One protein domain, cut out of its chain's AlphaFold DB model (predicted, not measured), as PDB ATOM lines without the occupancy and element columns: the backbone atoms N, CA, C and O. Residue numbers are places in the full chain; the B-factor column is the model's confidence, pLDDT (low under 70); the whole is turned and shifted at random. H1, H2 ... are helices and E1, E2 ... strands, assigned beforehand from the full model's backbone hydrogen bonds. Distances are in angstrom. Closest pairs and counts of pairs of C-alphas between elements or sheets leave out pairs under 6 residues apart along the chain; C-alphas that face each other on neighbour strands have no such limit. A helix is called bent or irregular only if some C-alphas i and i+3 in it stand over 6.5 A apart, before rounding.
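This is residues 2 to 37, 75 to 91 and 271 to 378 of the 423 residues of an uncharacterized protein of Pomacea canaliculata (UniProt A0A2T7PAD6). Two strongly twisted sheets lie face to face as a sandwich, E2 E1 E11 E10 E9 on E5 E6 E7 E8, with strands nearly aligned and edges near each other on both sides, E2 by E8 and E5 by E9. A small helical hairpin, H1 and H2, lies by the end of E9; the strand hairpin E3 and E4 lies at the opposite end, and H3 is farthest out. The printed part has 161 residues, with elements in the order E1 E2 H1 H2 E3 E4 E5 E6 E7 E8 E9 E10 E11 H3, class mixed. The five-strand sheet is mixed; the four-strand sheet, a meander with each strand antiparallel to the one before, and the pair E3 E4 are antiparallel. The whole is compact, radius of gyration of the C-alphas 16.0 A, spanning 47 by 42 by 33 A.

The larger sheet runs E2, residues 25 to 30, E1, 16 to 22, E11, 364 to 371, E10, 353 to 360, and E9, 341 to 347. E1 and E11 are parallel at 32 degrees, N 21 and O 369 at 2.9 A. The hairpins E1 and E2, E10 and E11, and E9 and E10 have N 27 and O 20, N 368 and O 356, and N 357 and O 345 each at 2.8 A; E9 E10 E11 is a second meander. The other sheet runs E5, 286 to 292, E6, 298 to 304, E7, 313 to 320, and E8, 326 to 333, in hairpins with N 288 and O 302, N 317 and O 299, and N 318 and O 328 each at 2.8 A. The sheets' facing parts are 10.4 A centre to centre, their strands at 8 degrees. E8 bends by 55 degrees at residue 330; the closest C-alphas of E2 and E8, Glu 25 and Ser 330, are 5.5 A apart. Those of E5 and E9, Val 291 and Ala 345, are 6.3 A apart. The hairpin E3, 271 to 274, and E4, 280 to 283, has N 283 and O 271 at 2.8 A; E4 runs on into E5 at 68 degrees. H1, 75 to 82, and H2, 84 to 91, touch, closest C-alphas Ala 75 and Ser 87 at 4.1 A, at a steep tilt of 42 degrees, opposite ways. H2 only grazes the larger sheet with residues 84 to 85. H3, 375 to 378, is on neither sheet. Each O i to N i+4 pair in H1 and H2 is within hydrogen-bond range; H3 is too short for one.

E1 begins at C-alpha 16 (162.222, 153.512, 164.668). E7 and E10 measure 22.6 A, E11 22.5 A. H3 ends at C-alpha 378 (184.579, 151.190, 151.041); it is neither bent nor irregular, but only just: C-alphas 375 and 378 are 6.1 A apart.

Residues 38 to 74 and 92 to 270 are not printed; the C-alpha gaps are 24.3 A and 45.5 A. Of the links printed whole, none is long. Mean pLDDT of the printed part is 80.7; 75 to 91 and 373 to 378 are among the residues under 70.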
ATOM      1  N   SER A   2     157.417 125.161 156.234       44.34
ATOM      2  CA  SER A   2     157.542 126.006 157.434       44.34
ATOM      3  C   SER A   2     157.303 127.464 157.032       44.34
ATOM      4  O   SER A   2     157.573 127.819 155.879       44.34
ATOM      5  N   GLY A   3     156.770 128.286 157.934       61.00
ATOM      6  CA  GLY A   3     156.371 129.653 157.608       61.00
ATOM      7  C   GLY A   3     157.589 130.479 157.208       61.00
ATOM      8  O   GLY A   3     158.556 130.576 157.961       61.00
ATOM      9  N   LEU A   4     157.569 131.112 156.030       75.94
ATOM     10  CA  LEU A   4     158.733 131.878 155.560       75.94
ATOM     11  C   LEU A   4     158.984 133.133 156.421       75.94
ATOM     12  O   LEU A   4     160.071 133.705 156.398       75.94
ATOM     13  N   LEU A   5     157.992 133.516 157.228       75.56
ATOM     14  CA  LEU A   5     158.073 134.578 158.223       75.56
ATOM     15  C   LEU A   5     158.640 134.130 159.582       75.56
ATOM     16  O   LEU A   5     159.077 134.984 160.347       75.56
ATOM     17  N   GLU A   6     158.712 132.828 159.875       70.94
ATOM     18  CA  GLU A   6     159.293 132.298 161.125       70.94
ATOM     19  C   GLU A   6     160.814 132.527 161.200       70.94
ATOM     20  O   GLU A   6     161.389 132.596 162.283       70.94
ATOM     21  N   ILE A   7     161.468 132.678 160.042       75.75
ATOM     22  CA  ILE A   7     162.899 132.997 159.913       75.75
ATOM     23  C   ILE A   7     163.182 134.509 159.814       75.75
ATOM     24  O   ILE A   7     164.341 134.910 159.691       75.75
ATOM     25  N   CYS A   8     162.155 135.365 159.851       76.25
ATOM     26  CA  CYS A   8     162.342 136.814 159.892       76.25
ATOM     27  C   CYS A   8     162.848 137.258 161.270       76.25
ATOM     28  O   CYS A   8     162.386 136.785 162.305       76.25
ATOM     29  N   ARG A   9     163.727 138.268 161.300       77.38
ATOM     30  CA  ARG A   9     163.913 139.062 162.526       77.38
ATOM     31  C   ARG A   9     162.636 139.857 162.792       77.38
ATOM     32  O   ARG A   9     162.031 140.353 161.842       77.38
ATOM     33  N   SER A  10     162.252 140.004 164.058       77.00
ATOM     34  CA  SER A  10     161.106 140.831 164.446       77.00
ATOM     35  C   SER A  10     161.261 142.270 163.919       77.00
ATOM     36  O   SER A  10     162.379 142.799 163.888       77.00
ATOM     37  N   PRO A  11     160.168 142.912 163.465       79.06
ATOM     38  CA  PRO A  11     160.203 144.318 163.074       79.06
ATOM     39  C   PRO A  11     160.575 145.200 164.282       79.06
ATOM     40  O   PRO A  11     160.276 144.836 165.421       79.06
ATOM     41  N   PRO A  12     161.207 146.365 164.066       79.50
ATOM     42  CA  PRO A  12     161.612 147.249 165.157       79.50
ATOM     43  C   PRO A  12     160.396 147.890 165.850       79.50
ATOM     44  O   PRO A  12     159.310 147.988 165.259       79.50
ATOM     45  N   SER A  13     160.589 148.394 167.076       78.81
ATOM     46  CA  SER A  13     159.546 149.094 167.845       78.81
ATOM     47  C   SER A  13     159.039 150.357 167.131       78.81
ATOM     48  O   SER A  13     159.606 150.813 166.133       78.81
ATOM     49  N   SER A  14     157.893 150.888 167.568       74.62
ATOM     50  CA  SER A  14     157.177 152.027 166.953       74.62
ATOM     51  C   SER A  14     158.038 153.267 166.692       74.62
ATOM     52  O   SER A  14     157.782 153.964 165.719       74.62
ATOM     53  N   GLU A  15     159.062 153.503 167.510       81.00
ATOM     54  CA  GLU A  15     159.902 154.710 167.514       81.00
ATOM     55  C   GLU A  15     160.988 154.744 166.422       81.00
ATOM     56  O   GLU A  15     161.684 155.749 166.274       81.00
ATOM     57  N   TYR A  16     161.166 153.652 165.672       84.00
ATOM     58  CA  TYR A  16     162.222 153.512 164.668       84.00
ATOM     59  C   TYR A  16     161.684 153.560 163.237       84.00
ATOM     60  O   TYR A  16     160.733 152.860 162.887       84.00
ATOM     61  N   VAL A  17     162.382 154.316 162.391       85.31
ATOM     62  CA  VAL A  17     162.135 154.457 160.952       85.31
ATOM     63  C   VAL A  17     163.185 153.655 160.184       85.31
ATOM     64  O   VAL A  17     164.335 153.532 160.612       85.31
ATOM     65  N   THR A  18     162.799 153.082 159.045       87.12
ATOM     66  CA  THR A  18     163.738 152.397 158.147       87.12
ATOM     67  C   THR A  18     164.517 153.401 157.320       87.12
ATOM     68  O   THR A  18     163.920 154.244 156.660       87.12
ATOM     69  N   VAL A  19     165.844 153.277 157.329       85.25
ATOM     70  CA  VAL A  19     166.738 154.244 156.683       85.25
ATOM     71  C   VAL A  19     167.413 153.661 155.441       85.25
ATOM     72  O   VAL A  19     167.501 154.333 154.421       85.25
ATOM     73  N   MET A  20     167.881 152.410 155.495       88.12
ATOM     74  CA  MET A  20     168.538 151.739 154.362       88.12
ATOM     75  C   MET A  20     168.634 150.224 154.576       88.12
ATOM     76  O   MET A  20     168.507 149.746 155.703       88.12
ATOM     77  N   GLU A  21     168.951 149.469 153.528       89.38
ATOM     78  CA  GLU A  21     169.505 148.116 153.639       89.38
ATOM     79  C   GLU A  21     171.018 148.146 153.374       89.38
ATOM     80  O   GLU A  21     171.484 148.754 152.405       89.38
ATOM     81  N   LYS A  22     171.791 147.451 154.217       82.75
ATOM     82  CA  LYS A  22     173.224 147.212 154.013       82.75
ATOM     83  C   LYS A  22     173.544 145.738 154.240       82.75
ATOM     84  O   LYS A  22     173.211 145.186 155.286       82.75
ATOM     85  N   ASN A  23     174.217 145.117 153.273       77.88
ATOM     86  CA  ASN A  23     174.681 143.724 153.316       77.88
ATOM     87  C   ASN A  23     173.561 142.688 153.582       77.88
ATOM     88  O   ASN A  23     173.800 141.668 154.225       77.88
ATOM     89  N   GLY A  24     172.336 142.923 153.094       77.94
ATOM     90  CA  GLY A  24     171.192 142.036 153.342       77.94
ATOM     91  C   GLY A  24     170.458 142.288 154.660       77.94
ATOM     92  O   GLY A  24     169.481 141.591 154.930       77.94
ATOM     93  N   GLU A  25     170.875 143.269 155.465       84.31
ATOM     94  CA  GLU A  25     170.199 143.658 156.704       84.31
ATOM     95  C   GLU A  25     169.603 145.067 156.611       84.31
ATOM     96  O   GLU A  25     170.307 146.039 156.317       84.31
ATOM     97  N   MET A  26     168.324 145.196 156.966       89.62
ATOM     98  CA  MET A  26     167.687 146.498 157.171       89.62
ATOM     99  C   MET A  26     168.315 147.237 158.364       89.62
ATOM    100  O   MET A  26     168.602 146.642 159.408       89.62
ATOM    101  N   LYS A  27     168.520 148.547 158.210       88.12
ATOM    102  CA  LYS A  27     169.035 149.461 159.234       88.12
ATOM    103  C   LYS A  27     167.973 150.500 159.577       88.12
ATOM    104  O   LYS A  27     167.300 151.046 158.698       88.12
ATOM    105  N   TYR A  28     167.848 150.762 160.873       88.31
ATOM    106  CA  TYR A  28     166.805 151.597 161.452       88.31
ATOM    107  C   TYR A  28     167.421 152.662 162.359       88.31
ATOM    108  O   TYR A  28     168.443 152.413 163.000       88.31
ATOM    109  N   VAL A  29     166.783 153.827 162.430       85.00
ATOM    110  CA  VAL A  29     167.183 154.960 163.278       85.00
ATOM    111  C   VAL A  29     165.937 155.476 164.001       85.00
ATOM    112  O   VAL A  29     164.825 155.309 163.500       85.00
ATOM    113  N   SER A  30     166.095 156.064 165.190       80.62
ATOM    114  CA  SER A  30     164.980 156.722 165.887       80.62
ATOM    115  C   SER A  30     164.372 157.818 165.005       80.62
ATOM    116  O   SER A  30     165.112 158.576 164.378       80.62
ATOM    117  N   SER A  31     163.042 157.930 164.977       75.06
ATOM    118  CA  SER A  31     162.308 158.900 164.150       75.06
ATOM    119  C   SER A  31     162.795 160.343 164.308       75.06
ATOM    120  O   SER A  31     162.839 161.083 163.333       75.06
ATOM    121  N   ASN A  32     163.227 160.728 165.511       70.38
ATOM    122  CA  ASN A  32     163.721 162.077 165.812       70.38
ATOM    123  C   ASN A  32     165.117 162.381 165.229       70.38
ATOM    124  O   ASN A  32     165.551 163.527 165.273       70.38
ATOM    125  N   MET A  33     165.824 161.363 164.731       65.12
ATOM    126  CA  MET A  33     167.189 161.434 164.188       65.12
ATOM    127  C   MET A  33     167.243 161.018 162.704       65.12
ATOM    128  O   MET A  33     168.322 160.775 162.164       65.12
ATOM    129  N   ALA A  34     166.085 160.862 162.054       61.56
ATOM    130  CA  ALA A  34     165.988 160.440 160.664       61.56
ATOM    131  C   ALA A  34     166.143 161.641 159.715       61.56
ATOM    132  O   ALA A  34     165.185 162.365 159.453       61.56
ATOM    133  N   GLU A  35     167.346 161.829 159.175       61.97
ATOM    134  CA  GLU A  35     167.596 162.728 158.042       61.97
ATOM    135  C   GLU A  35     167.615 161.940 156.715       61.97
ATOM    136  O   GLU A  35     168.036 160.776 156.696       61.97
ATOM    137  N   PRO A  36     167.175 162.536 155.588       58.97
ATOM    138  CA  PRO A  36     167.231 161.883 154.285       58.97
ATOM    139  C   PRO A  36     168.690 161.662 153.853       58.97
ATOM    140  O   PRO A  36     169.404 162.602 153.512       58.97
ATOM    141  N   LEU A  37     169.131 160.397 153.827       60.84
ATOM    142  CA  LEU A  37     170.515 160.018 153.486       60.84
ATOM    143  C   LEU A  37     170.952 160.392 152.060       60.84
ATOM    144  O   LEU A  37     172.146 160.409 151.765       60.84
ATOM    145  N   ALA A  75     159.758 164.728 130.906       53.78
ATOM    146  CA  ALA A  75     159.495 164.366 132.296       53.78
ATOM    147  C   ALA A  75     158.770 163.019 132.441       53.78
ATOM    148  O   ALA A  75     159.085 162.251 133.342       53.78
ATOM    149  N   LEU A  76     157.823 162.688 131.553       49.19
ATOM    150  CA  LEU A  76     157.173 161.373 131.553       49.19
ATOM    151  C   LEU A  76     158.144 160.262 131.114       49.19
ATOM    152  O   LEU A  76     158.123 159.176 131.689       49.19
ATOM    153  N   HIS A  77     159.021 160.542 130.142       53.97
ATOM    154  CA  HIS A  77     160.128 159.647 129.793       53.97
ATOM    155  C   HIS A  77     161.118 159.500 130.949       53.97
ATOM    156  O   HIS A  77     161.438 158.384 131.324       53.97
ATOM    157  N   ALA A  78     161.538 160.600 131.572       51.91
ATOM    158  CA  ALA A  78     162.419 160.593 132.730       51.91
ATOM    159  C   ALA A  78     161.784 159.840 133.907       51.91
ATOM    160  O   ALA A  78     162.482 159.088 134.570       51.91
ATOM    161  N   TRP A  79     160.460 159.903 134.098       52.66
ATOM    162  CA  TRP A  79     159.772 159.042 135.063       52.66
ATOM    163  C   TRP A  79     159.928 157.558 134.722       52.66
ATOM    164  O   TRP A  79     160.252 156.747 135.588       52.66
ATOM    165  N   TYR A  80     159.683 157.194 133.466       46.38
ATOM    166  CA  TYR A  80     159.685 155.803 133.026       46.38
ATOM    167  C   TYR A  80     161.097 155.196 133.002       46.38
ATOM    168  O   TYR A  80     161.321 154.110 133.534       46.38
ATOM    169  N   ASP A  81     162.050 155.930 132.430       48.53
ATOM    170  CA  ASP A  81     163.434 155.518 132.208       48.53
ATOM    171  C   ASP A  81     164.301 155.721 133.465       48.53
ATOM    172  O   ASP A  81     165.191 154.916 133.747       48.53
ATOM    173  N   GLN A  82     164.052 156.793 134.229       53.78
ATOM    174  CA  GLN A  82     164.917 157.256 135.321       53.78
ATOM    175  C   GLN A  82     164.207 157.499 136.665       53.78
ATOM    176  O   GLN A  82     164.860 157.829 137.655       53.78
ATOM    177  N   GLY A  83     162.904 157.251 136.765       57.97
ATOM    178  CA  GLY A  83     162.177 157.355 138.022       57.97
ATOM    179  C   GLY A  83     161.641 158.747 138.364       57.97
ATOM    180  O   GLY A  83     161.926 159.747 137.714       57.97
ATOM    181  N   LEU A  84     160.818 158.790 139.417       56.19
ATOM    182  CA  LEU A  84     159.986 159.954 139.776       56.19
ATOM    183  C   LEU A  84     160.791 161.256 139.962       56.19
ATOM    184  O   LEU A  84     160.304 162.333 139.635       56.19
ATOM    185  N   THR A  85     161.997 161.168 140.525       57.09
ATOM    186  CA  THR A  85     162.856 162.332 140.786       57.09
ATOM    187  C   THR A  85     163.354 162.970 139.502       57.09
ATOM    188  O   THR A  85     163.250 164.182 139.370       57.09
ATOM    189  N   SER A  86     163.783 162.176 138.523       51.03
ATOM    190  CA  SER A  86     164.261 162.693 137.239       51.03
ATOM    191  C   SER A  86     163.136 163.318 136.409       51.03
ATOM    192  O   SER A  86     163.374 164.259 135.658       51.03
ATOM    193  N   SER A  87     161.881 162.894 136.614       55.66
ATOM    194  CA  SER A  87     160.703 163.624 136.124       55.66
ATOM    195  C   SER A  87     160.647 165.055 136.657       55.66
ATOM    196  O   SER A  87     160.333 165.974 135.909       55.66
ATOM    197  N   PHE A  88     160.915 165.242 137.954       58.38
ATOM    198  CA  PHE A  88     160.910 166.558 138.590       58.38
ATOM    199  C   PHE A  88     162.156 167.374 138.235       58.38
ATOM    200  O   PHE A  88     162.019 168.569 137.995       58.38
ATOM    201  N   GLU A  89     163.335 166.755 138.137       60.81
ATOM    202  CA  GLU A  89     164.564 167.415 137.673       60.81
ATOM    203  C   GLU A  89     164.381 167.965 136.250       60.81
ATOM    204  O   GLU A  89     164.608 169.148 136.034       60.81
ATOM    205  N   GLU A  90     163.842 167.184 135.309       65.31
ATOM    206  CA  GLU A  90     163.576 167.641 133.934       65.31
ATOM    207  C   GLU A  90     162.529 168.776 133.867       65.31
ATOM    208  O   GLU A  90     162.600 169.641 132.992       65.31
ATOM    209  N   ILE A  91     161.570 168.817 134.803       65.62
ATOM    210  CA  ILE A  91     160.620 169.938 134.938       65.62
ATOM    211  C   ILE A  91     161.334 171.187 135.476       65.62
ATOM    212  O   ILE A  91     161.116 172.280 134.958       65.62
ATOM    213  N   VAL A 271     152.187 135.148 161.594       88.00
ATOM    214  CA  VAL A 271     153.127 134.643 162.601       88.00
ATOM    215  C   VAL A 271     153.283 135.705 163.683       88.00
ATOM    216  O   VAL A 271     153.346 136.899 163.390       88.00
ATOM    217  N   ILE A 272     153.360 135.282 164.943       86.69
ATOM    218  CA  ILE A 272     153.698 136.162 166.065       86.69
ATOM    219  C   ILE A 272     155.201 136.040 166.316       86.69
ATOM    220  O   ILE A 272     155.693 134.949 166.595       86.69
ATOM    221  N   LEU A 273     155.923 137.155 166.206       83.12
ATOM    222  CA  LEU A 273     157.338 137.247 166.553       83.12
ATOM    223  C   LEU A 273     157.505 138.094 167.811       83.12
ATOM    224  O   LEU A 273     157.105 139.260 167.829       83.12
ATOM    225  N   THR A 274     158.170 137.553 168.824       79.88
ATOM    226  CA  THR A 274     158.570 138.340 169.991       79.88
ATOM    227  C   THR A 274     159.729 139.274 169.616       79.88
ATOM    228  O   THR A 274     160.748 138.874 169.039       79.88
ATOM    229  N   SER A 275     159.556 140.560 169.900       74.75
ATOM    230  CA  SER A 275     160.561 141.610 169.729       74.75
ATOM    231  C   SER A 275     161.726 141.438 170.709       74.75
ATOM    232  O   SER A 275     161.587 140.828 171.768       74.75
ATOM    233  N   GLN A 276     162.867 142.070 170.418       68.81
ATOM    234  CA  GLN A 276     163.944 142.248 171.402       68.81
ATOM    235  C   GLN A 276     163.483 143.048 172.639       68.81
ATOM    236  O   GLN A 276     164.069 142.899 173.707       68.81
ATOM    237  N   SER A 277     162.417 143.855 172.514       67.75
ATOM    238  CA  SER A 277     161.737 144.531 173.632       67.75
ATOM    239  C   SER A 277     160.844 143.605 174.477       67.75
ATOM    240  O   SER A 277     160.319 144.043 175.496       67.75
ATOM    241  N   GLY A 278     160.646 142.345 174.070       73.81
ATOM    242  CA  GLY A 278     159.684 141.423 174.686       73.81
ATOM    243  C   GLY A 278     158.229 141.638 174.248       73.81
ATOM    244  O   GLY A 278     157.341 140.950 174.738       73.81
ATOM    245  N   GLU A 279     157.969 142.574 173.331       80.00
ATOM    246  CA  GLU A 279     156.639 142.808 172.759       80.00
ATOM    247  C   GLU A 279     156.340 141.817 171.628       80.00
ATOM    248  O   GLU A 279     157.127 141.685 170.690       80.00
ATOM    249  N   ASP A 280     155.188 141.154 171.678       82.62
ATOM    250  CA  ASP A 280     154.742 140.255 170.614       82.62
ATOM    251  C   ASP A 280     154.168 141.041 169.426       82.62
ATOM    252  O   ASP A 280     153.155 141.735 169.543       82.62
ATOM    253  N   VAL A 281     154.793 140.899 168.255       83.00
ATOM    254  CA  VAL A 281     154.359 141.545 167.012       83.00
ATOM    255  C   VAL A 281     153.827 140.501 166.038       83.00
ATOM    256  O   VAL A 281     154.560 139.629 165.569       83.00
ATOM    257  N   ARG A 282     152.541 140.610 165.693       85.56
ATOM    258  CA  ARG A 282     151.905 139.774 164.668       85.56
ATOM    259  C   ARG A 282     152.191 140.339 163.278       85.56
ATOM    260  O   ARG A 282     151.797 141.461 162.966       85.56
ATOM    261  N   ILE A 283     152.878 139.549 162.463       87.00
ATOM    262  CA  ILE A 283     153.230 139.827 161.067       87.00
ATOM    263  C   ILE A 283     152.541 138.818 160.141       87.00
ATOM    264  O   ILE A 283     151.922 137.868 160.609       87.00
ATOM    265  N   GLY A 284     152.678 139.003 158.830       86.81
ATOM    266  CA  GLY A 284     152.033 138.175 157.802       86.81
ATOM    267  C   GLY A 284     150.612 138.619 157.453       86.81
ATOM    268  O   GLY A 284     150.087 139.578 158.020       86.81
ATOM    269  N   GLY A 285     150.024 137.964 156.455       91.19
ATOM    270  CA  GLY A 285     148.731 138.299 155.866       91.19
ATOM    271  C   GLY A 285     148.764 138.409 154.340       91.19
ATOM    272  O   GLY A 285     149.718 138.007 153.675       91.19
ATOM    273  N   PHE A 286     147.688 138.955 153.781       93.19
ATOM    274  CA  PHE A 286     147.439 138.989 152.344       93.19
ATOM    275  C   PHE A 286     148.280 140.060 151.647       93.19
ATOM    276  O   PHE A 286     148.375 141.206 152.099       93.19
ATOM    277  N   VAL A 287     148.846 139.705 150.496       95.44
ATOM    278  CA  VAL A 287     149.555 140.649 149.624       95.44
ATOM    279  C   VAL A 287     148.586 141.734 149.144       95.44
ATOM    280  O   VAL A 287     147.403 141.484 148.949       95.44
ATOM    281  N   GLN A 288     149.075 142.956 148.957       94.31
ATOM    282  CA  GLN A 288     148.352 144.060 148.316       94.31
ATOM    283  C   GLN A 288     149.100 144.567 147.082       94.31
ATOM    284  O   GLN A 288     148.484 144.890 146.072       94.31
ATOM    285  N   GLN A 289     150.432 144.601 147.142       95.00
ATOM    286  CA  GLN A 289     151.289 144.940 146.010       95.00
ATOM    287  C   GLN A 289     152.610 144.170 146.126       95.00
ATOM    288  O   GLN A 289     153.111 143.955 147.229       95.00
ATOM    289  N   MET A 290     153.199 143.781 144.998       96.25
ATOM    290  CA  MET A 290     154.565 143.256 144.937       96.25
ATOM    291  C   MET A 290     155.324 143.940 143.803       96.25
ATOM    292  O   MET A 290     154.759 144.157 142.733       96.25
ATOM    293  N   VAL A 291     156.589 144.287 144.035       96.31
ATOM    294  CA  VAL A 291     157.475 144.869 143.020       96.31
ATOM    295  C   VAL A 291     158.871 144.269 143.140       96.31
ATOM    296  O   VAL A 291     159.447 144.213 144.227       96.31
ATOM    297  N   TRP A 292     159.423 143.818 142.017       95.31
ATOM    298  CA  TRP A 292     160.832 143.449 141.897       95.31
ATOM    299  C   TRP A 292     161.645 144.672 141.460       95.31
ATOM    300  O   TRP A 292     161.160 145.499 140.690       95.31
ATOM    301  N   ASN A 293     162.888 144.786 141.926       94.06
ATOM    302  CA  ASN A 293     163.832 145.771 141.400       94.06
ATOM    303  C   ASN A 293     164.334 145.375 139.991       94.06
ATOM    304  O   ASN A 293     164.168 144.232 139.559       94.06
ATOM    305  N   LYS A 294     165.030 146.299 139.309       90.38
ATOM    306  CA  LYS A 294     165.499 146.137 137.917       90.38
ATOM    307  C   LYS A 294     166.346 144.883 137.640       90.38
ATOM    308  O   LYS A 294     166.328 144.385 136.522       90.38
ATOM    309  N   THR A 295     167.056 144.350 138.638       91.06
ATOM    310  CA  THR A 295     167.895 143.135 138.520       91.06
ATOM    311  C   THR A 295     167.213 141.851 139.023       91.06
ATOM    312  O   THR A 295     167.755 140.749 138.875       91.06
ATOM    313  N   SER A 296     166.021 141.972 139.620       93.19
ATOM    314  CA  SER A 296     165.322 140.909 140.358       93.19
ATOM    315  C   SER A 296     166.196 140.239 141.431       93.19
ATOM    316  O   SER A 296     166.264 139.010 141.532       93.19
ATOM    317  N   GLU A 297     166.855 141.074 142.236       91.94
ATOM    318  CA  GLU A 297     167.645 140.725 143.428       91.94
ATOM    319  C   GLU A 297     166.993 141.200 144.738       91.94
ATOM    320  O   GLU A 297     167.361 140.722 145.818       91.94
ATOM    321  N   ARG A 298     166.039 142.139 144.659       94.44
ATOM    322  CA  ARG A 298     165.186 142.596 145.765       94.44
ATOM    323  C   ARG A 298     163.726 142.624 145.350       94.44
ATOM    324  O   ARG A 298     163.357 143.308 144.398       94.44
ATOM    325  N   LEU A 299     162.905 141.887 146.089       96.88
ATOM    326  CA  LEU A 299     161.449 141.893 145.995       96.88
ATOM    327  C   LEU A 299     160.901 142.640 147.212       96.88
ATOM    328  O   LEU A 299     161.181 142.246 148.342       96.88
ATOM    329  N   ALA A 300     160.114 143.687 146.986       97.44
ATOM    330  CA  ALA A 300     159.336 144.341 148.029       97.44
ATOM    331  C   ALA A 300     157.882 143.869 147.929       97.44
ATOM    332  O   ALA A 300     157.286 143.908 146.850       97.44
ATOM    333  N   VAL A 301     157.313 143.420 149.048       97.31
ATOM    334  CA  VAL A 301     155.927 142.944 149.139       97.31
ATOM    335  C   VAL A 301     155.206 143.752 150.208       97.31
ATOM    336  O   VAL A 301     155.578 143.711 151.378       97.31
ATOM    337  N   LEU A 302     154.181 144.498 149.800       96.44
ATOM    338  CA  LEU A 302     153.251 145.185 150.690       96.44
ATOM    339  C   LEU A 302     152.163 144.192 151.104       96.44
ATOM    340  O   LEU A 302     151.422 143.708 150.245       96.44
ATOM    341  N   CYS A 303     152.046 143.928 152.401       93.75
ATOM    342  CA  CYS A 303     151.044 143.038 152.981       93.75
ATOM    343  C   CYS A 303     150.069 143.811 153.880       93.75
ATOM    344  O   CYS A 303     150.444 144.784 154.538       93.75
ATOM    345  N   ARG A 304     148.821 143.340 153.949       91.00
ATOM    346  CA  ARG A 304     147.840 143.697 154.983       91.00
ATOM    347  C   ARG A 304     147.605 142.469 155.860       91.00
ATOM    348  O   ARG A 304     147.416 141.375 155.331       91.00
ATOM    349  N   GLY A 305     147.603 142.644 157.181       84.75
ATOM    350  CA  GLY A 305     147.313 141.541 158.097       84.75
ATOM    351  C   GLY A 305     145.885 140.992 157.956       84.75
ATOM    352  O   GLY A 305     145.024 141.652 157.372       84.75
ATOM    353  N   PRO A 306     145.609 139.786 158.485       77.75
ATOM    354  CA  PRO A 306     144.280 139.167 158.415       77.75
ATOM    355  C   PRO A 306     143.211 139.858 159.285       77.75
ATOM    356  O   PRO A 306     142.024 139.617 159.087       77.75
ATOM    357  N   ASP A 307     143.610 140.702 160.241       79.44
ATOM    358  CA  ASP A 307     142.729 141.573 161.035       79.44
ATOM    359  C   ASP A 307     143.015 143.033 160.643       79.44
ATOM    360  O   ASP A 307     144.181 143.416 160.526       79.44
ATOM    361  N   GLU A 308     141.977 143.862 160.484       74.75
ATOM    362  CA  GLU A 308     142.097 145.296 160.158       74.75
ATOM    363  C   GLU A 308     142.931 146.076 161.189       74.75
ATOM    364  O   GLU A 308     143.468 147.139 160.884       74.75
ATOM    365  N   LYS A 309     143.080 145.530 162.403       73.81
ATOM    366  CA  LYS A 309     143.942 146.077 163.463       73.81
ATOM    367  C   LYS A 309     145.439 146.000 163.154       73.81
ATOM    368  O   LYS A 309     146.215 146.724 163.775       73.81
ATOM    369  N   ILE A 310     145.867 145.113 162.253       76.62
ATOM    370  CA  ILE A 310     147.275 144.980 161.867       76.62
ATOM    371  C   ILE A 310     147.547 145.981 160.745       76.62
ATOM    372  O   ILE A 310     147.157 145.767 159.594       76.62
ATOM    373  N   SER A 311     148.238 147.072 161.084       83.25
ATOM    374  CA  SER A 311     148.676 148.074 160.110       83.25
ATOM    375  C   SER A 311     149.435 147.418 158.947       83.25
ATOM    376  O   SER A 311     150.326 146.606 159.204       83.25
ATOM    377  N   PRO A 312     149.130 147.769 157.683       89.94
ATOM    378  CA  PRO A 312     149.898 147.318 156.530       89.94
ATOM    379  C   PRO A 312     151.401 147.570 156.683       89.94
ATOM    380  O   PRO A 312     151.823 148.587 157.232       89.94
ATOM    381  N   PHE A 313     152.208 146.647 156.170       91.31
ATOM    382  CA  PHE A 313     153.665 146.674 156.289       91.31
ATOM    383  C   PHE A 313     154.314 146.143 155.010       91.31
ATOM    384  O   PHE A 313     153.697 145.417 154.228       91.31
ATOM    385  N   ILE A 314     155.576 146.502 154.794       94.81
ATOM    386  CA  ILE A 314     156.352 146.074 153.628       94.81
ATOM    387  C   ILE A 314     157.438 145.104 154.091       94.81
ATOM    388  O   ILE A 314     158.199 145.428 155.002       94.81
ATOM    389  N   ILE A 315     157.536 143.947 153.438       94.12
ATOM    390  CA  ILE A 315     158.625 142.978 153.609       94.12
ATOM    391  C   ILE A 315     159.581 143.086 152.423       94.12
ATOM    392  O   ILE A 315     159.139 143.143 151.273       94.12
ATOM    393  N   ILE A 316     160.883 143.074 152.697       95.44
ATOM    394  CA  ILE A 316     161.936 143.010 151.681       95.44
ATOM    395  C   ILE A 316     162.528 141.606 151.661       95.44
ATOM    396  O   ILE A 316     162.978 141.102 152.692       95.44
ATOM    397  N   PHE A 317     162.581 140.997 150.480       94.44
ATOM    398  CA  PHE A 317     163.256 139.728 150.241       94.44
ATOM    399  C   PHE A 317     164.459 139.921 149.322       94.44
ATOM    400  O   PHE A 317     164.340 140.501 148.241       94.44
ATOM    401  N   LYS A 318     165.605 139.356 149.706       92.88
ATOM    402  CA  LYS A 318     166.692 139.041 148.778       92.88
ATOM    403  C   LYS A 318     166.259 137.851 147.928       92.88
ATOM    404  O   LYS A 318     165.805 136.840 148.465       92.88
ATOM    405  N   THR A 319     166.408 137.953 146.610       93.12
ATOM    406  CA  THR A 319     165.937 136.918 145.680       93.12
ATOM    407  C   THR A 319     167.089 136.265 144.926       93.12
ATOM    408  O   THR A 319     167.816 136.930 144.194       93.12
ATOM    409  N   ALA A 320     167.242 134.948 145.079       90.25
ATOM    410  CA  ALA A 320     168.173 134.139 144.293       90.25
ATOM    411  C   ALA A 320     167.380 133.361 143.235       90.25
ATOM    412  O   ALA A 320     166.438 132.653 143.572       90.25
ATOM    413  N   ARG A 321     167.721 133.514 141.949       87.94
ATOM    414  CA  ARG A 321     166.920 132.978 140.822       87.94
ATOM    415  C   ARG A 321     167.451 131.661 140.236       87.94
ATOM    416  O   ARG A 321     166.810 131.077 139.362       87.94
ATOM    417  N   HIS A 322     168.615 131.198 140.692       78.62
ATOM    418  CA  HIS A 322     169.310 130.015 140.183       78.62
ATOM    419  C   HIS A 322     169.942 129.216 141.339       78.62
ATOM    420  O   HIS A 322     170.548 129.835 142.212       78.62
ATOM    421  N   PRO A 323     169.873 127.866 141.342       75.31
ATOM    422  CA  PRO A 323     169.208 127.004 140.352       75.31
ATOM    423  C   PRO A 323     167.672 126.983 140.477       75.31
ATOM    424  O   PRO A 323     166.968 126.751 139.492       75.31
ATOM    425  N   VAL A 324     167.152 127.285 141.668       83.31
ATOM    426  CA  VAL A 324     165.721 127.402 141.994       83.31
ATOM    427  C   VAL A 324     165.460 128.822 142.503       83.31
ATOM    428  O   VAL A 324     166.378 129.456 143.023       83.31
ATOM    429  N   LEU A 325     164.236 129.338 142.339       90.00
ATOM    430  CA  LEU A 325     163.856 130.615 142.938       90.00
ATOM    431  C   LEU A 325     163.770 130.469 144.465       90.00
ATOM    432  O   LEU A 325     162.962 129.688 144.963       90.00
ATOM    433  N   GLN A 326     164.573 131.244 145.184       91.38
ATOM    434  CA  GLN A 326     164.567 131.335 146.640       91.38
ATOM    435  C   GLN A 326     164.311 132.784 147.062       91.38
ATOM    436  O   GLN A 326     164.967 133.711 146.574       91.38
ATOM    437  N   LEU A 327     163.368 132.965 147.985       93.19
ATOM    438  CA  LEU A 327     163.059 134.239 148.628       93.19
ATOM    439  C   LEU A 327     163.622 134.191 150.056       93.19
ATOM    440  O   LEU A 327     163.275 133.301 150.827       93.19
ATOM    441  N   LEU A 328     164.526 135.110 150.393       91.44
ATOM    442  CA  LEU A 328     165.172 135.197 151.706       91.44
ATOM    443  C   LEU A 328     164.784 136.525 152.366       91.44
ATOM    444  O   LEU A 328     165.112 137.570 151.798       91.44
ATOM    445  N   PRO A 329     164.094 136.539 153.519       90.00
ATOM    446  CA  PRO A 329     163.694 137.791 154.151       90.00
ATOM    447  C   PRO A 329     164.916 138.589 154.621       90.00
ATOM    448  O   PRO A 329     165.782 138.073 155.323       90.00
ATOM    449  N   SER A 330     164.972 139.859 154.224       89.50
ATOM    450  CA  SER A 330     165.999 140.833 154.616       89.50
ATOM    451  C   SER A 330     165.521 141.722 155.774       89.50
ATOM    452  O   SER A 330     166.307 142.105 156.643       89.50
ATOM    453  N   GLY A 331     164.214 141.998 155.831       89.25
ATOM    454  CA  GLY A 331     163.558 142.684 156.942       89.25
ATOM    455  C   GLY A 331     162.311 143.447 156.504       89.25
ATOM    456  O   GLY A 331     161.721 143.150 155.463       89.25
ATOM    457  N   PHE A 332     161.919 144.434 157.308       91.44
ATOM    458  CA  PHE A 332     160.702 145.219 157.115       91.44
ATOM    459  C   PHE A 332     161.033 146.676 156.781       91.44
ATOM    460  O   PHE A 332     162.036 147.206 157.254       91.44
ATOM    461  N   VAL A 333     160.173 147.334 155.999       91.38
ATOM    462  CA  VAL A 333     160.217 148.790 155.789       91.38
ATOM    463  C   VAL A 333     159.095 149.455 156.581       91.38
ATOM    464  O   VAL A 333     157.937 149.036 156.522       91.38
ATOM    465  N   LYS A 334     159.460 150.503 157.321       88.19
ATOM    466  CA  LYS A 334     158.630 151.226 158.286       88.19
ATOM    467  C   LYS A 334     158.863 152.734 158.176       88.19
ATOM    468  O   LYS A 334     160.018 153.162 158.111       88.19
ATOM    469  N   GLY A 335     157.769 153.494 158.136       85.12
ATOM    470  CA  GLY A 335     157.753 154.955 158.047       85.12
ATOM    471  C   GLY A 335     157.824 155.630 159.417       85.12
ATOM    472  O   GLY A 335     158.202 154.999 160.404       85.12
ATOM    473  N   GLU A 336     157.455 156.910 159.465       85.06
ATOM    474  CA  GLU A 336     157.295 157.676 160.705       85.06
ATOM    475  C   GLU A 336     156.166 157.087 161.585       85.06
ATOM    476  O   GLU A 336     155.369 156.243 161.158       85.06
ATOM    477  N   VAL A 337     156.087 157.519 162.848       83.19
ATOM    478  CA  VAL A 337     155.131 156.977 163.827       83.19
ATOM    479  C   VAL A 337     153.686 157.174 163.349       83.19
ATOM    480  O   VAL A 337     153.193 158.296 163.262       83.19
ATOM    481  N   GLY A 338     152.989 156.068 163.073       83.62
ATOM    482  CA  GLY A 338     151.603 156.070 162.590       83.62
ATOM    483  C   GLY A 338     151.440 156.170 161.068       83.62
ATOM    484  O   GLY A 338     150.309 156.117 160.584       83.62
ATOM    485  N   GLU A 339     152.527 156.266 160.296       88.31
ATOM    486  CA  GLU A 339     152.451 156.166 158.838       88.31
ATOM    487  C   GLU A 339     152.136 154.736 158.382       88.31
ATOM    488  O   GLU A 339     152.709 153.756 158.860       88.31
ATOM    489  N   ILE A 340     151.239 154.629 157.403       91.38
ATOM    490  CA  ILE A 340     150.839 153.372 156.768       91.38
ATOM    491  C   ILE A 340     151.285 153.419 155.300       91.38
ATOM    492  O   ILE A 340     150.994 154.408 154.623       91.38
ATOM    493  N   PRO A 341     151.973 152.391 154.778       93.62
ATOM    494  CA  PRO A 341     152.348 152.333 153.372       93.62
ATOM    495  C   PRO A 341     151.126 152.030 152.490       93.62
ATOM    496  O   PRO A 341     150.377 151.086 152.751       93.62
ATOM    497  N   HIS A 342     150.947 152.808 151.421       91.38
ATOM    498  CA  HIS A 342     149.880 152.617 150.430       91.38
ATOM    499  C   HIS A 342     150.387 152.072 149.095       91.38
ATOM    500  O   HIS A 342     149.750 151.189 148.527       91.38
ATOM    501  N   HIS A 343     151.521 152.579 148.606       92.56
ATOM    502  CA  HIS A 343     152.110 152.156 147.336       92.56
ATOM    503  C   HIS A 343     153.624 152.032 147.431       92.56
ATOM    504  O   HIS A 343     154.276 152.783 148.158       92.56
ATOM    505  N   ILE A 344     154.167 151.094 146.654       95.50
ATOM    506  CA  ILE A 344     155.602 150.823 146.549       95.50
ATOM    507  C   ILE A 344     156.053 150.769 145.086       95.50
ATOM    508  O   ILE A 344     155.334 150.255 144.231       95.50
ATOM    509  N   ALA A 345     157.249 151.274 144.790       95.31
ATOM    510  CA  ALA A 345     157.878 151.162 143.473       95.31
ATOM    511  C   ALA A 345     159.408 151.213 143.597       95.31
ATOM    512  O   ALA A 345     159.933 151.996 144.383       95.31
ATOM    513  N   PHE A 346     160.134 150.409 142.818       93.88
ATOM    514  CA  PHE A 346     161.589 150.542 142.701       93.88
ATOM    515  C   PHE A 346     161.949 151.534 141.591       93.88
ATOM    516  O   PHE A 346     161.373 151.464 140.508       93.88
ATOM    517  N   GLN A 347     162.919 152.417 141.839       89.62
ATOM    518  CA  GLN A 347     163.429 153.342 140.821       89.62
ATOM    519  C   GLN A 347     164.381 152.612 139.843       89.62
ATOM    520  O   GLN A 347     165.334 151.977 140.312       89.62
ATOM    521  N   PRO A 348     164.174 152.685 138.509       83.69
ATOM    522  CA  PRO A 348     165.032 152.005 137.528       83.69
ATOM    523  C   PRO A 348     166.445 152.598 137.383       83.69
ATOM    524  O   PRO A 348     167.393 151.864 137.105       83.69
ATOM    525  N   SER A 349     166.619 153.900 137.610       83.19
ATOM    526  CA  SER A 349     167.901 154.624 137.489       83.19
ATOM    527  C   SER A 349     168.914 154.338 138.591       83.19
ATOM    528  O   SER A 349     170.089 154.649 138.433       83.19
ATOM    529  N   PHE A 350     168.502 153.788 139.734       85.94
ATOM    530  CA  PHE A 350     169.410 153.700 140.874       85.94
ATOM    531  C   PHE A 350     170.478 152.627 140.633       85.94
ATOM    532  O   PHE A 350     170.178 151.434 140.611       85.94
ATOM    533  N   ASP A 351     171.721 153.050 140.403       81.81
ATOM    534  CA  ASP A 351     172.814 152.160 139.983       81.81
ATOM    535  C   ASP A 351     173.637 151.585 141.141       81.81
ATOM    536  O   ASP A 351     174.302 150.567 140.979       81.81
ATOM    537  N   GLN A 352     173.540 152.165 142.340       83.56
ATOM    538  CA  GLN A 352     174.246 151.663 143.529       83.56
ATOM    539  C   GLN A 352     173.548 150.443 144.179       83.56
ATOM    540  O   GLN A 352     173.992 149.945 145.217       83.56
ATOM    541  N   GLY A 353     172.450 149.958 143.586       88.69
ATOM    542  CA  GLY A 353     171.718 148.763 144.010       88.69
ATOM    543  C   GLY A 353     170.238 148.813 143.628       88.69
ATOM    544  O   GLY A 353     169.886 148.739 142.453       88.69
ATOM    545  N   ALA A 354     169.354 148.957 144.616       92.06
ATOM    546  CA  ALA A 354     167.930 149.212 144.408       92.06
ATOM    547  C   ALA A 354     167.427 150.335 145.324       92.06
ATOM    548  O   ALA A 354     167.795 150.387 146.492       92.06
ATOM    549  N   LEU A 355     166.554 151.208 144.820       93.00
ATOM    550  CA  LEU A 355     165.950 152.286 145.605       93.00
ATOM    551  C   LEU A 355     164.436 152.113 145.645       93.00
ATOM    552  O   LEU A 355     163.766 152.273 144.624       93.00
ATOM    553  N   LEU A 356     163.901 151.760 146.814       95.12
ATOM    554  CA  LEU A 356     162.463 151.610 147.011       95.12
ATOM    555  C   LEU A 356     161.850 152.965 147.362       95.12
ATOM    556  O   LEU A 356     162.230 153.581 148.351       95.12
ATOM    557  N   SER A 357     160.877 153.407 146.579       94.50
ATOM    558  CA  SER A 357     160.009 154.538 146.908       94.50
ATOM    559  C   SER A 357     158.733 154.021 147.556       94.50
ATOM    560  O   SER A 357     158.136 153.058 147.067       94.50
ATOM    561  N   VAL A 358     158.317 154.659 148.648       93.88
ATOM    562  CA  VAL A 358     157.120 154.302 149.414       93.88
ATOM    563  C   VAL A 358     156.241 155.533 149.581       93.88
ATOM    564  O   VAL A 358     156.702 156.567 150.061       93.88
ATOM    565  N   VAL A 359     154.969 155.412 149.202       93.81
ATOM    566  CA  VAL A 359     153.945 156.439 149.438       93.81
ATOM    567  C   VAL A 359     153.224 156.118 150.743       93.81
ATOM    568  O   VAL A 359     152.625 155.046 150.876       93.81
ATOM    569  N   TRP A 360     153.271 157.049 151.691       92.00
ATOM    570  CA  TRP A 360     152.726 156.911 153.040       92.00
ATOM    571  C   TRP A 360     151.368 157.616 153.194       92.00
ATOM    572  O   TRP A 360     151.050 158.571 152.484       92.00
ATOM    573  N   SER A 361     150.566 157.177 154.167       90.94
ATOM    574  CA  SER A 361     149.245 157.742 154.510       90.94
ATOM    575  C   SER A 361     149.255 159.225 154.902       90.94
ATOM    576  O   SER A 361     148.221 159.893 154.823       90.94
ATOM    577  N   SER A 362     150.419 159.751 155.284       87.44
ATOM    578  CA  SER A 362     150.694 161.167 155.551       87.44
ATOM    579  C   SER A 362     150.698 162.054 154.297       87.44
ATOM    580  O   SER A 362     150.643 163.275 154.421       87.44
ATOM    581  N   GLY A 363     150.786 161.466 153.096       82.69
ATOM    582  CA  GLY A 363     151.113 162.182 151.857       82.69
ATOM    583  C   GLY A 363     152.621 162.350 151.623       82.69
ATOM    584  O   GLY A 363     153.014 163.020 150.665       82.69
ATOM    585  N   ARG A 364     153.470 161.754 152.473       87.00
ATOM    586  CA  ARG A 364     154.922 161.669 152.270       87.00
ATOM    587  C   ARG A 364     155.260 160.595 151.234       87.00
ATOM    588  O   ARG A 364     154.713 159.492 151.276       87.00
ATOM    589  N   VAL A 365     156.204 160.887 150.347       89.69
ATOM    590  CA  VAL A 365     156.930 159.899 149.544       89.69
ATOM    591  C   VAL A 365     158.330 159.803 150.129       89.69
ATOM    592  O   VAL A 365     159.078 160.776 150.079       89.69
ATOM    593  N   GLY A 366     158.642 158.654 150.727       87.44
ATOM    594  CA  GLY A 366     159.946 158.377 151.325       87.44
ATOM    595  C   GLY A 366     160.735 157.350 150.519       87.44
ATOM    596  O   GLY A 366     160.155 156.513 149.821       87.44
ATOM    597  N   TYR A 367     162.059 157.390 150.649       90.44
ATOM    598  CA  TYR A 367     162.985 156.577 149.860       90.44
ATOM    599  C   TYR A 367     163.852 155.681 150.753       90.44
ATOM    600  O   TYR A 367     164.445 156.143 151.722       90.44
ATOM    601  N   VAL A 368     163.952 154.393 150.411       91.94
ATOM    602  CA  VAL A 368     164.755 153.395 151.135       91.94
ATOM    603  C   VAL A 368     165.775 152.765 150.180       91.94
ATOM    604  O   VAL A 368     165.412 151.885 149.389       91.94
ATOM    605  N   PRO A 369     167.048 153.208 150.207       91.69
ATOM    606  CA  PRO A 369     168.109 152.615 149.404       91.69
ATOM    607  C   PRO A 369     168.558 151.257 149.949       91.69
ATOM    608  O   PRO A 369     168.685 151.046 151.156       91.69
ATOM    609  N   MET A 370     168.857 150.348 149.029       91.88
ATOM    610  CA  MET A 370     169.393 149.012 149.264       91.88
ATOM    611  C   MET A 370     170.669 148.884 148.439       91.88
ATOM    612  O   MET A 370     170.608 148.776 147.214       91.88
ATOM    613  N   TYR A 371     171.829 148.947 149.089       87.56
ATOM    614  CA  TYR A 371     173.102 149.028 148.372       87.56
ATOM    615  C   TYR A 371     173.671 147.642 148.062       87.56
ATOM    616  O   TYR A 371     173.799 146.797 148.953       87.56
ATOM    617  N   PHE A 372     174.060 147.412 146.807       81.75
ATOM    618  CA  PHE A 372     174.650 146.150 146.343       81.75
ATOM    619  C   PHE A 372     176.175 146.299 146.219       81.75
ATOM    620  O   PHE A 372     176.755 146.156 145.147       81.75
ATOM    621  N   VAL A 373     176.827 146.655 147.328       64.38
ATOM    622  CA  VAL A 373     178.266 146.962 147.351       64.38
ATOM    623  C   VAL A 373     179.098 145.678 147.303       64.38
ATOM    624  O   VAL A 373     178.934 144.800 148.148       64.38
ATOM    625  N   VAL A 374     180.042 145.606 146.362       52.28
ATOM    626  CA  VAL A 374     181.218 144.724 146.458       52.28
ATOM    627  C   VAL A 374     182.242 145.432 147.348       52.28
ATOM    628  O   VAL A 374     182.541 146.604 147.118       52.28
ATOM    629  N   GLU A 375     182.746 144.759 148.387       44.41
ATOM    630  CA  GLU A 375     183.402 145.395 149.550       44.41
ATOM    631  C   GLU A 375     184.637 146.271 149.240       44.41
ATOM    632  O   GLU A 375     184.991 147.129 150.050       44.41
ATOM    633  N   GLU A 376     185.257 146.126 148.065       40.72
ATOM    634  CA  GLU A 376     186.513 146.794 147.690       40.72
ATOM    635  C   GLU A 376     186.442 148.337 147.660       40.72
ATOM    636  O   GLU A 376     187.448 149.002 147.910       40.72
ATOM    637  N   HIS A 377     185.272 148.945 147.426       38.16
ATOM    638  CA  HIS A 377     185.167 150.409 147.289       38.16
ATOM    639  C   HIS A 377     185.046 151.194 148.606       38.16
ATOM    640  O   HIS A 377     185.227 152.419 148.606       38.16
ATOM    641  N   ILE A 378     184.807 150.526 149.742       43.84
ATOM    642  CA  ILE A 378     184.579 151.190 151.041       43.84
ATOM    643  C   ILE A 378     185.826 151.960 151.522       43.84
ATOM    644  O   ILE A 378     185.694 152.966 152.215       43.84
TER     645      ILE A 378